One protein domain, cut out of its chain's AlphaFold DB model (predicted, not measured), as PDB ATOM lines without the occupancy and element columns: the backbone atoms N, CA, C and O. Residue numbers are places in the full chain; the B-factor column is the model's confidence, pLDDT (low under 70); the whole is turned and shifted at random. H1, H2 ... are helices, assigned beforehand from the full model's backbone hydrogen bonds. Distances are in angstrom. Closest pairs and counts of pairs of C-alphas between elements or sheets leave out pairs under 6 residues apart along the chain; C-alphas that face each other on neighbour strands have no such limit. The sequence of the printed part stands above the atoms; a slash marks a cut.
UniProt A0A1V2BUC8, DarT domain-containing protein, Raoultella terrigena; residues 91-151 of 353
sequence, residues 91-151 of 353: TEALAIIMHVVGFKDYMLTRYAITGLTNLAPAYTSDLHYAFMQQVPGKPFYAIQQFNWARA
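This is residues 91 to 151 of the 353 residues of the protein "DarT domain-containing protein" of Raoultella terrigena (UniProt A0A1V2BUC8). Four short helices stand round a small ring, H3 toward one end of the longest axis and H2 at the other, with H1 and H4 on opposite sides between them, nearer to H3 than to H2. Residues 115 to 125 run back from H2 past H4 to H3, and the tail, residues 145 to 151, crosses from H4 toward H1. The printed part has 61 residues with four named helices, H1, H2, H3 and H4 in that order, no named strand, and is all helix in class. It is compact, with a radius of gyration of the C-alphas of 10.8 A, and spans 31 by 21 by 19 A.

Start with H1, residues 91 to 99, and H2, residues 103 to 114. They only just touch, with 3 pairs of C-alphas within 8 A, and only at the corner by their link; look at the C-alphas of Ile 97 and Lys 104, the closest, 5.8 A apart. H2 touches H1 with residues 103 to 104 alone, and their lines are about perpendicular at 81 degrees. Next find H3, residues 126 to 134, which touches H1 at a steep tilt of 55 degrees, opposite ways; their closest C-alphas, those of Ile 96 and Gln 134, are 6.2 A apart. H2 and H3 are close but not clearly touching, the closest C-alphas being those of Phe 103 and Leu 127 at 8.0 A. Last comes H4, residues 140 to 144, which only just touches H3, with 3 pairs of C-alphas within 8 A; the closest are those of His 128 and Phe 140, 6.6 A apart. H4 is apart from H1 and from H2. In H1, H2 and H3 every O i to N i+4 pair is within hydrogen-bond range; in H4 0 of 1 is, but 2 of 2 O i to N i+3 pairs are.

Find C-alpha 91 at (19.318, 142.739, 150.414); from there H1 runs 12.0 A to C-alpha 99. H2 goes 15.9 A from C-alpha 103 to C-alpha 114 at (-1.181, 131.721, 139.329), and with 12 residues it is the longest helix. H3 covers 12.3 A from C-alpha 126 to C-alpha 134. H4, 8.3 A from first to last C-alpha, ends at C-alpha 144, at (3.728, 140.272, 150.661).

The two C-alphas farthest apart are those of Ile 113 and Gly 137, at 31.6 A, while those of Thr 91 and Ala 151, the first and last printed, are 9.6 A apart. The link from H2 to H3, 11 residues, is long; those from H1 to H2 and from H3 to H4 are tight. The printed part has no cut. The mean pLDDT of the printed part is 96.1, and no printed residue is under 70.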
ATOM      1  N   THR A  91      18.310 143.604 149.782       97.31
ATOM      2  CA  THR A  91      19.318 142.739 150.414       97.31
ATOM      3  C   THR A  91      18.676 141.564 151.149       97.31
ATOM      4  O   THR A  91      19.106 140.428 150.982       97.31
ATOM      5  N   GLU A  92      17.608 141.814 151.909       97.50
ATOM      6  CA  GLU A  92      16.847 140.764 152.603       97.50
ATOM      7  C   GLU A  92      16.158 139.813 151.610       97.50
ATOM      8  O   GLU A  92      16.186 138.597 151.793       97.50
ATOM      9  N   ALA A  93      15.588 140.341 150.522       97.81
ATOM     10  CA  ALA A  93      14.990 139.522 149.470       97.81
ATOM     11  C   ALA A  93      16.024 138.610 148.786       97.81
ATOM     12  O   ALA A  93      15.755 137.428 148.563       97.81
ATOM     13  N   LEU A  94      17.223 139.130 148.493       97.62
ATOM     14  CA  LEU A  94      18.329 138.343 147.946       97.62
ATOM     15  C   LEU A  94      18.821 137.284 148.943       97.62
ATOM     16  O   LEU A  94      19.065 136.151 148.534       97.62
ATOM     17  N   ALA A  95      18.887 137.605 150.239       97.12
ATOM     18  CA  ALA A  95      19.225 136.639 151.282       97.12
ATOM     19  C   ALA A  95      18.217 135.478 151.329       97.12
ATOM     20  O   ALA A  95      18.624 134.316 151.353       97.12
ATOM     21  N   ILE A  96      16.910 135.763 151.238       97.94
ATOM     22  CA  ILE A  96      15.880 134.718 151.140       97.94
ATOM     23  C   ILE A  96      16.112 133.842 149.899       97.94
ATOM     24  O   ILE A  96      16.123 132.618 150.009       97.94
ATOM     25  N   ILE A  97      16.338 134.445 148.728       97.94
ATOM     26  CA  ILE A  97      16.572 133.709 147.473       97.94
ATOM     27  C   ILE A  97      17.808 132.802 147.562       97.94
ATOM     28  O   ILE A  97      17.784 131.691 147.033       97.94
ATOM     29  N   MET A  98      18.879 133.269 148.207       97.12
ATOM     30  CA  MET A  98      20.146 132.543 148.307       97.12
ATOM     31  C   MET A  98      20.135 131.447 149.377       97.12
ATOM     32  O   MET A  98      20.735 130.394 149.166       97.12
ATOM     33  N   HIS A  99      19.485 131.684 150.518       96.81
ATOM     34  CA  HIS A  99      19.610 130.820 151.696       96.81
ATOM     35  C   HIS A  99      18.382 129.949 151.970       96.81
ATOM     36  O   HIS A  99      18.502 128.926 152.643       96.81
ATOM     37  N   VAL A 100      17.209 130.293 151.429       97.31
ATOM     38  CA  VAL A 100      16.006 129.464 151.563       97.31
ATOM     39  C   VAL A 100      15.909 128.512 150.374       97.31
ATOM     40  O   VAL A 100      15.465 128.865 149.280       97.31
ATOM     41  N   VAL A 101      16.339 127.269 150.598       95.31
ATOM     42  CA  VAL A 101      16.414 126.225 149.564       95.31
ATOM     43  C   VAL A 101      15.069 126.049 148.857       95.31
ATOM     44  O   VAL A 101      14.043 125.787 149.482       95.31
ATOM     45  N   GLY A 102      15.080 126.141 147.527       95.94
ATOM     46  CA  GLY A 102      13.895 125.946 146.685       95.94
ATOM     47  C   GLY A 102      12.931 127.129 146.630       95.94
ATOM     48  O   GLY A 102      11.956 127.060 145.889       95.94
ATOM     49  N   PHE A 103      13.191 128.231 147.344       97.81
ATOM     50  CA  PHE A 103      12.326 129.411 147.313       97.81
ATOM     51  C   PHE A 103      12.183 129.997 145.902       97.81
ATOM     52  O   PHE A 103      11.072 130.269 145.451       97.81
ATOM     53  N   LYS A 104      13.299 130.142 145.171       97.62
ATOM     54  CA  LYS A 104      13.283 130.657 143.793       97.62
ATOM     55  C   LYS A 104      12.459 129.761 142.864       97.62
ATOM     56  O   LYS A 104      11.592 130.263 142.157       97.62
ATOM     57  N   ASP A 105      12.697 128.450 142.884       97.88
ATOM     58  CA  ASP A 105      11.938 127.494 142.069       97.88
ATOM     59  C   ASP A 105      10.451 127.484 142.431       97.88
ATOM     60  O   ASP A 105       9.599 127.487 141.544       97.88
ATOM     61  N   TYR A 106      10.127 127.558 143.722       97.75
ATOM     62  CA  TYR A 106       8.753 127.705 144.189       97.75
ATOM     63  C   TYR A 106       8.094 128.973 143.625       97.75
ATOM     64  O   TYR A 106       6.995 128.893 143.081       97.75
ATOM     65  N   MET A 107       8.767 130.128 143.677       98.00
ATOM     66  CA  MET A 107       8.239 131.385 143.134       98.00
ATOM     67  C   MET A 107       7.995 131.312 141.623       98.00
ATOM     68  O   MET A 107       6.961 131.779 141.147       98.00
ATOM     69  N   LEU A 108       8.910 130.701 140.868       97.94
ATOM     70  CA  LEU A 108       8.782 130.551 139.415       97.94
ATOM     71  C   LEU A 108       7.638 129.594 139.045       97.94
ATOM     72  O   LEU A 108       6.813 129.927 138.192       97.94
ATOM     73  N   THR A 109       7.520 128.453 139.729       97.00
ATOM     74  CA  THR A 109       6.389 127.522 139.566       97.00
ATOM     75  C   THR A 109       5.068 128.188 139.942       97.00
ATOM     76  O   THR A 109       4.096 128.132 139.189       97.00
ATOM     77  N   ARG A 110       5.027 128.891 141.078       96.06
ATOM     78  CA  ARG A 110       3.857 129.655 141.511       96.06
ATOM     79  C   ARG A 110       3.441 130.676 140.462       96.06
ATOM     80  O   ARG A 110       2.253 130.764 140.152       96.06
ATOM     81  N   TYR A 111       4.385 131.442 139.923       97.00
ATOM     82  CA  TYR A 111       4.098 132.414 138.877       97.00
ATOM     83  C   TYR A 111       3.510 131.731 137.643       97.00
ATOM     84  O   TYR A 111       2.477 132.187 137.156       97.00
ATOM     85  N   ALA A 112       4.095 130.614 137.197       95.88
ATOM     86  CA  ALA A 112       3.588 129.854 136.058       95.88
ATOM     87  C   ALA A 112       2.111 129.453 136.241       95.88
ATOM     88  O   ALA A 112       1.324 129.593 135.304       95.88
ATOM     89  N   ILE A 113       1.721 129.043 137.453       94.81
ATOM     90  CA  ILE A 113       0.361 128.585 137.785       94.81
ATOM     91  C   ILE A 113      -0.631 129.736 137.996       94.81
ATOM     92  O   ILE A 113      -1.797 129.639 137.605       94.81
ATOM     93  N   THR A 114      -0.221 130.801 138.689       93.88
ATOM     94  CA  THR A 114      -1.181 131.721 139.329       93.88
ATOM     95  C   THR A 114      -1.362 133.032 138.602       93.88
ATOM     96  O   THR A 114      -2.478 133.464 138.355       93.88
ATOM     97  N   GLY A 115      -0.292 133.730 138.267       94.31
ATOM     98  CA  GLY A 115      -0.429 135.162 137.984       94.31
ATOM     99  C   GLY A 115       0.760 135.915 138.491       94.31
ATOM    100  O   GLY A 115       1.245 136.852 137.872       94.31
ATOM    101  N   LEU A 116       1.150 135.497 139.680       94.06
ATOM    102  CA  LEU A 116       1.391 136.447 140.725       94.06
ATOM    103  C   LEU A 116       2.867 136.410 141.053       94.06
ATOM    104  O   LEU A 116       3.421 135.369 141.408       94.06
ATOM    105  N   THR A 117       3.479 137.576 140.956       94.31
ATOM    106  CA  THR A 117       4.841 137.811 141.420       94.31
ATOM    107  C   THR A 117       4.852 138.095 142.922       94.31
ATOM    108  O   THR A 117       5.792 137.715 143.603       94.31
ATOM    109  N   ASN A 118       3.784 138.675 143.480       92.19
ATOM    110  CA  ASN A 118       3.650 138.900 144.925       92.19
ATOM    111  C   ASN A 118       3.314 137.606 145.670       92.19
ATOM    112  O   ASN A 118       2.532 136.794 145.169       92.19
ATOM    113  N   LEU A 119       3.838 137.449 146.885       94.50
ATOM    114  CA  LEU A 119       3.678 136.244 147.697       94.50
ATOM    115  C   LEU A 119       2.865 136.529 148.960       94.50
ATOM    116  O   LEU A 119       3.304 137.282 149.823       94.50
ATOM    117  N   ALA A 120       1.699 135.896 149.088       95.56
ATOM    118  CA  ALA A 120       0.914 136.004 150.308       95.56
ATOM    119  C   ALA A 120       1.559 135.202 151.461       95.56
ATOM    120  O   ALA A 120       2.175 134.161 151.207       95.56
ATOM    121  N   PRO A 121       1.407 135.639 152.726       96.25
ATOM    122  CA  PRO A 121       1.979 134.941 153.871       96.25
ATOM    123  C   PRO A 121       1.302 133.585 154.102       96.25
ATOM    124  O   PRO A 121       0.101 133.509 154.353       96.25
ATOM    125  N   ALA A 122       2.089 132.514 154.066       96.69
ATOM    126  CA  ALA A 122       1.695 131.191 154.545       96.69
ATOM    127  C   ALA A 122       2.211 131.008 155.979       96.69
ATOM    128  O   ALA A 122       3.331 130.536 156.192       96.69
ATOM    129  N   TYR A 123       1.459 131.479 156.968       97.25
ATOM    130  CA  TYR A 123       1.866 131.407 158.366       97.25
ATOM    131  C   TYR A 123       2.060 129.956 158.808       97.25
ATOM    132  O   TYR A 123       1.402 129.043 158.323       97.25
ATOM    133  N   THR A 124       2.987 129.762 159.745       95.75
ATOM    134  CA  THR A 124       3.405 128.452 160.298       95.75
ATOM    135  C   THR A 124       4.028 127.470 159.295       95.75
ATOM    136  O   THR A 124       4.355 126.348 159.669       95.75
ATOM    137  N   SER A 125       4.266 127.899 158.053       96.62
ATOM    138  CA  SER A 125       4.997 127.110 157.058       96.62
ATOM    139  C   SER A 125       6.511 127.114 157.290       96.62
ATOM    140  O   SER A 125       7.066 127.994 157.953       96.62
ATOM    141  N   ASP A 126       7.204 126.171 156.660       95.88
ATOM    142  CA  ASP A 126       8.659 126.189 156.473       95.88
ATOM    143  C   ASP A 126       9.191 127.535 155.942       95.88
ATOM    144  O   ASP A 126      10.196 128.035 156.450       95.88
ATOM    145  N   LEU A 127       8.497 128.173 154.993       97.00
ATOM    146  CA  LEU A 127       8.859 129.505 154.507       97.00
ATOM    147  C   LEU A 127       8.725 130.576 155.597       97.00
ATOM    148  O   LEU A 127       9.581 131.455 155.683       97.00
ATOM    149  N   HIS A 128       7.681 130.518 156.428       97.56
ATOM    150  CA  HIS A 128       7.523 131.452 157.544       97.56
ATOM    151  C   HIS A 128       8.715 131.361 158.500       97.56
ATOM    152  O   HIS A 128       9.334 132.377 158.811       97.56
ATOM    153  N   TYR A 129       9.088 130.152 158.917       96.81
ATOM    154  CA  TYR A 129      10.223 129.965 159.821       96.81
ATOM    155  C   TYR A 129      11.554 130.369 159.183       96.81
ATOM    156  O   TYR A 129      12.366 131.025 159.836       96.81
ATOM    157  N   ALA A 130      11.762 130.048 157.904       96.69
ATOM    158  CA  ALA A 130      12.946 130.472 157.167       96.69
ATOM    159  C   ALA A 130      13.028 132.004 157.056       96.69
ATOM    160  O   ALA A 130      14.084 132.583 157.300       96.69
ATOM    161  N   PHE A 131      11.910 132.677 156.770       97.38
ATOM    162  CA  PHE A 131      11.845 134.136 156.731       97.38
ATOM    163  C   PHE A 131      12.264 134.754 158.065       97.38
ATOM    164  O   PHE A 131      13.102 135.649 158.075       97.38
ATOM    165  N   MET A 132      11.736 134.257 159.188       96.44
ATOM    166  CA  MET A 132      12.052 134.806 160.512       96.44
ATOM    167  C   MET A 132      13.542 134.680 160.871       96.44
ATOM    168  O   MET A 132      14.051 135.488 161.644       96.44
ATOM    169  N   GLN A 133      14.246 133.694 160.306       95.75
ATOM    170  CA  GLN A 133      15.697 133.545 160.463       95.75
ATOM    171  C   GLN A 133      16.484 134.484 159.543       95.75
ATOM    172  O   GLN A 133      17.485 135.055 159.965       95.75
ATOM    173  N   GLN A 134      16.051 134.632 158.287       95.88
ATOM    174  CA  GLN A 134      16.763 135.430 157.279       95.88
ATOM    175  C   GLN A 134      16.497 136.935 157.395       95.88
ATOM    176  O   GLN A 134      17.316 137.742 156.964       95.88
ATOM    177  N   VAL A 135      15.352 137.322 157.959       95.19
ATOM    178  CA  VAL A 135      14.894 138.713 158.054       95.19
ATOM    179  C   VAL A 135      14.482 139.026 159.500       95.19
ATOM    180  O   VAL A 135      13.297 139.210 159.796       95.19
ATOM    181  N   PRO A 136      15.445 139.054 160.441       91.69
ATOM    182  CA  PRO A 136      15.148 139.286 161.848       91.69
ATOM    183  C   PRO A 136      14.548 140.682 162.068       91.69
ATOM    184  O   PRO A 136      14.934 141.659 161.430       91.69
ATOM    185  N   GLY A 137      13.599 140.780 163.000       92.00
ATOM    186  CA  GLY A 137      12.986 142.055 163.391       92.00
ATOM    187  C   GLY A 137      11.884 142.565 162.457       92.00
ATOM    188  O   GLY A 137      11.282 143.593 162.764       92.00
ATOM    189  N   LYS A 138      11.563 141.854 161.366       95.44
ATOM    190  CA  LYS A 138      10.395 142.159 160.528       95.44
ATOM    191  C   LYS A 138       9.287 141.125 160.705       95.44
ATOM    192  O   LYS A 138       9.566 139.931 160.794       95.44
ATOM    193  N   PRO A 139       8.017 141.556 160.725       95.75
ATOM    194  CA  PRO A 139       6.903 140.628 160.742       95.75
ATOM    195  C   PRO A 139       6.770 139.934 159.382       95.75
ATOM    196  O   PRO A 139       6.996 140.544 158.336       95.75
ATOM    197  N   PHE A 140       6.344 138.670 159.379       96.12
ATOM    198  CA  PHE A 140       6.279 137.868 158.153       96.12
ATOM    199  C   PHE A 140       5.374 138.459 157.066       96.12
ATOM    200  O   PHE A 140       5.653 138.297 155.881       96.12
ATOM    201  N   TYR A 141       4.339 139.220 157.436       95.62
ATOM    202  CA  TYR A 141       3.485 139.892 156.456       95.62
ATOM    203  C   TYR A 141       4.242 140.893 155.568       95.62
ATOM    204  O   TYR A 141       3.725 141.259 154.516       95.62
ATOM    205  N   ALA A 142       5.458 141.317 155.934       95.50
ATOM    206  CA  ALA A 142       6.303 142.158 155.088       95.50
ATOM    207  C   ALA A 142       6.672 141.479 153.757       95.50
ATOM    208  O   ALA A 142       6.900 142.166 152.759       95.50
ATOM    209  N   ILE A 143       6.671 140.138 153.704       95.00
ATOM    210  CA  ILE A 143       6.985 139.367 152.493       95.00
ATOM    211  C   ILE A 143       6.024 139.657 151.331       95.00
ATOM    212  O   ILE A 143       6.413 139.579 150.165       95.00
ATOM    213  N   GLN A 144       4.777 140.021 151.650       95.31
ATOM    214  CA  GLN A 144       3.728 140.272 150.661       95.31
ATOM    215  C   GLN A 144       3.826 141.662 150.030       95.31
ATOM    216  O   GLN A 144       3.309 141.875 148.938       95.31
ATOM    217  N   GLN A 145       4.484 142.598 150.721       93.25
ATOM    218  CA  GLN A 145       4.638 143.987 150.285       93.25
ATOM    219  C   GLN A 145       5.824 144.167 149.332       93.25
ATOM    220  O   GLN A 145       5.975 145.215 148.704       93.25
ATOM    221  N   PHE A 146       6.693 143.161 149.223       94.69
ATOM    222  CA  PHE A 146       7.828 143.206 148.319       94.69
ATOM    223  C   PHE A 146       7.440 142.742 146.917       94.69
ATOM    224  O   PHE A 146       6.923 141.642 146.721       94.69
ATOM    225  N   ASN A 147       7.750 143.571 145.919       94.25
ATOM    226  CA  ASN A 147       7.607 143.187 144.523       94.25
ATOM    227  C   ASN A 147       8.768 142.270 144.109       94.25
ATOM    228  O   ASN A 147       9.843 142.736 143.719       94.25
ATOM    229  N   TRP A 148       8.528 140.960 144.145       96.88
ATOM    230  CA  TRP A 148       9.531 139.946 143.814       96.88
ATOM    231  C   TRP A 148      10.025 139.990 142.368       96.88
ATOM    232  O   TRP A 148      11.126 139.508 142.109       96.88
ATOM    233  N   ALA A 149       9.301 140.625 141.439       96.81
ATOM    234  CA  ALA A 149       9.784 140.821 140.067       96.81
ATOM    235  C   ALA A 149      11.038 141.710 139.994       96.81
ATOM    236  O   ALA A 149      11.723 141.735 138.978       96.81
ATOM    237  N   ARG A 150      11.368 142.430 141.075       96.19
ATOM    238  CA  ARG A 150      12.620 143.192 141.176       96.19
ATOM    239  C   ARG A 150      13.845 142.312 141.449       96.19
ATOM    240  O   ARG A 150      14.957 142.775 141.230       96.19
ATOM    241  N   ALA A 151      13.652 141.103 141.979       97.56
ATOM    242  CA  ALA A 151      14.730 140.207 142.415       97.56
ATOM    243  C   ALA A 151      14.747 138.865 141.663       97.56
ATOM    244  O   ALA A 151      15.766 138.177 141.642       97.56
TER     245      ALA A 151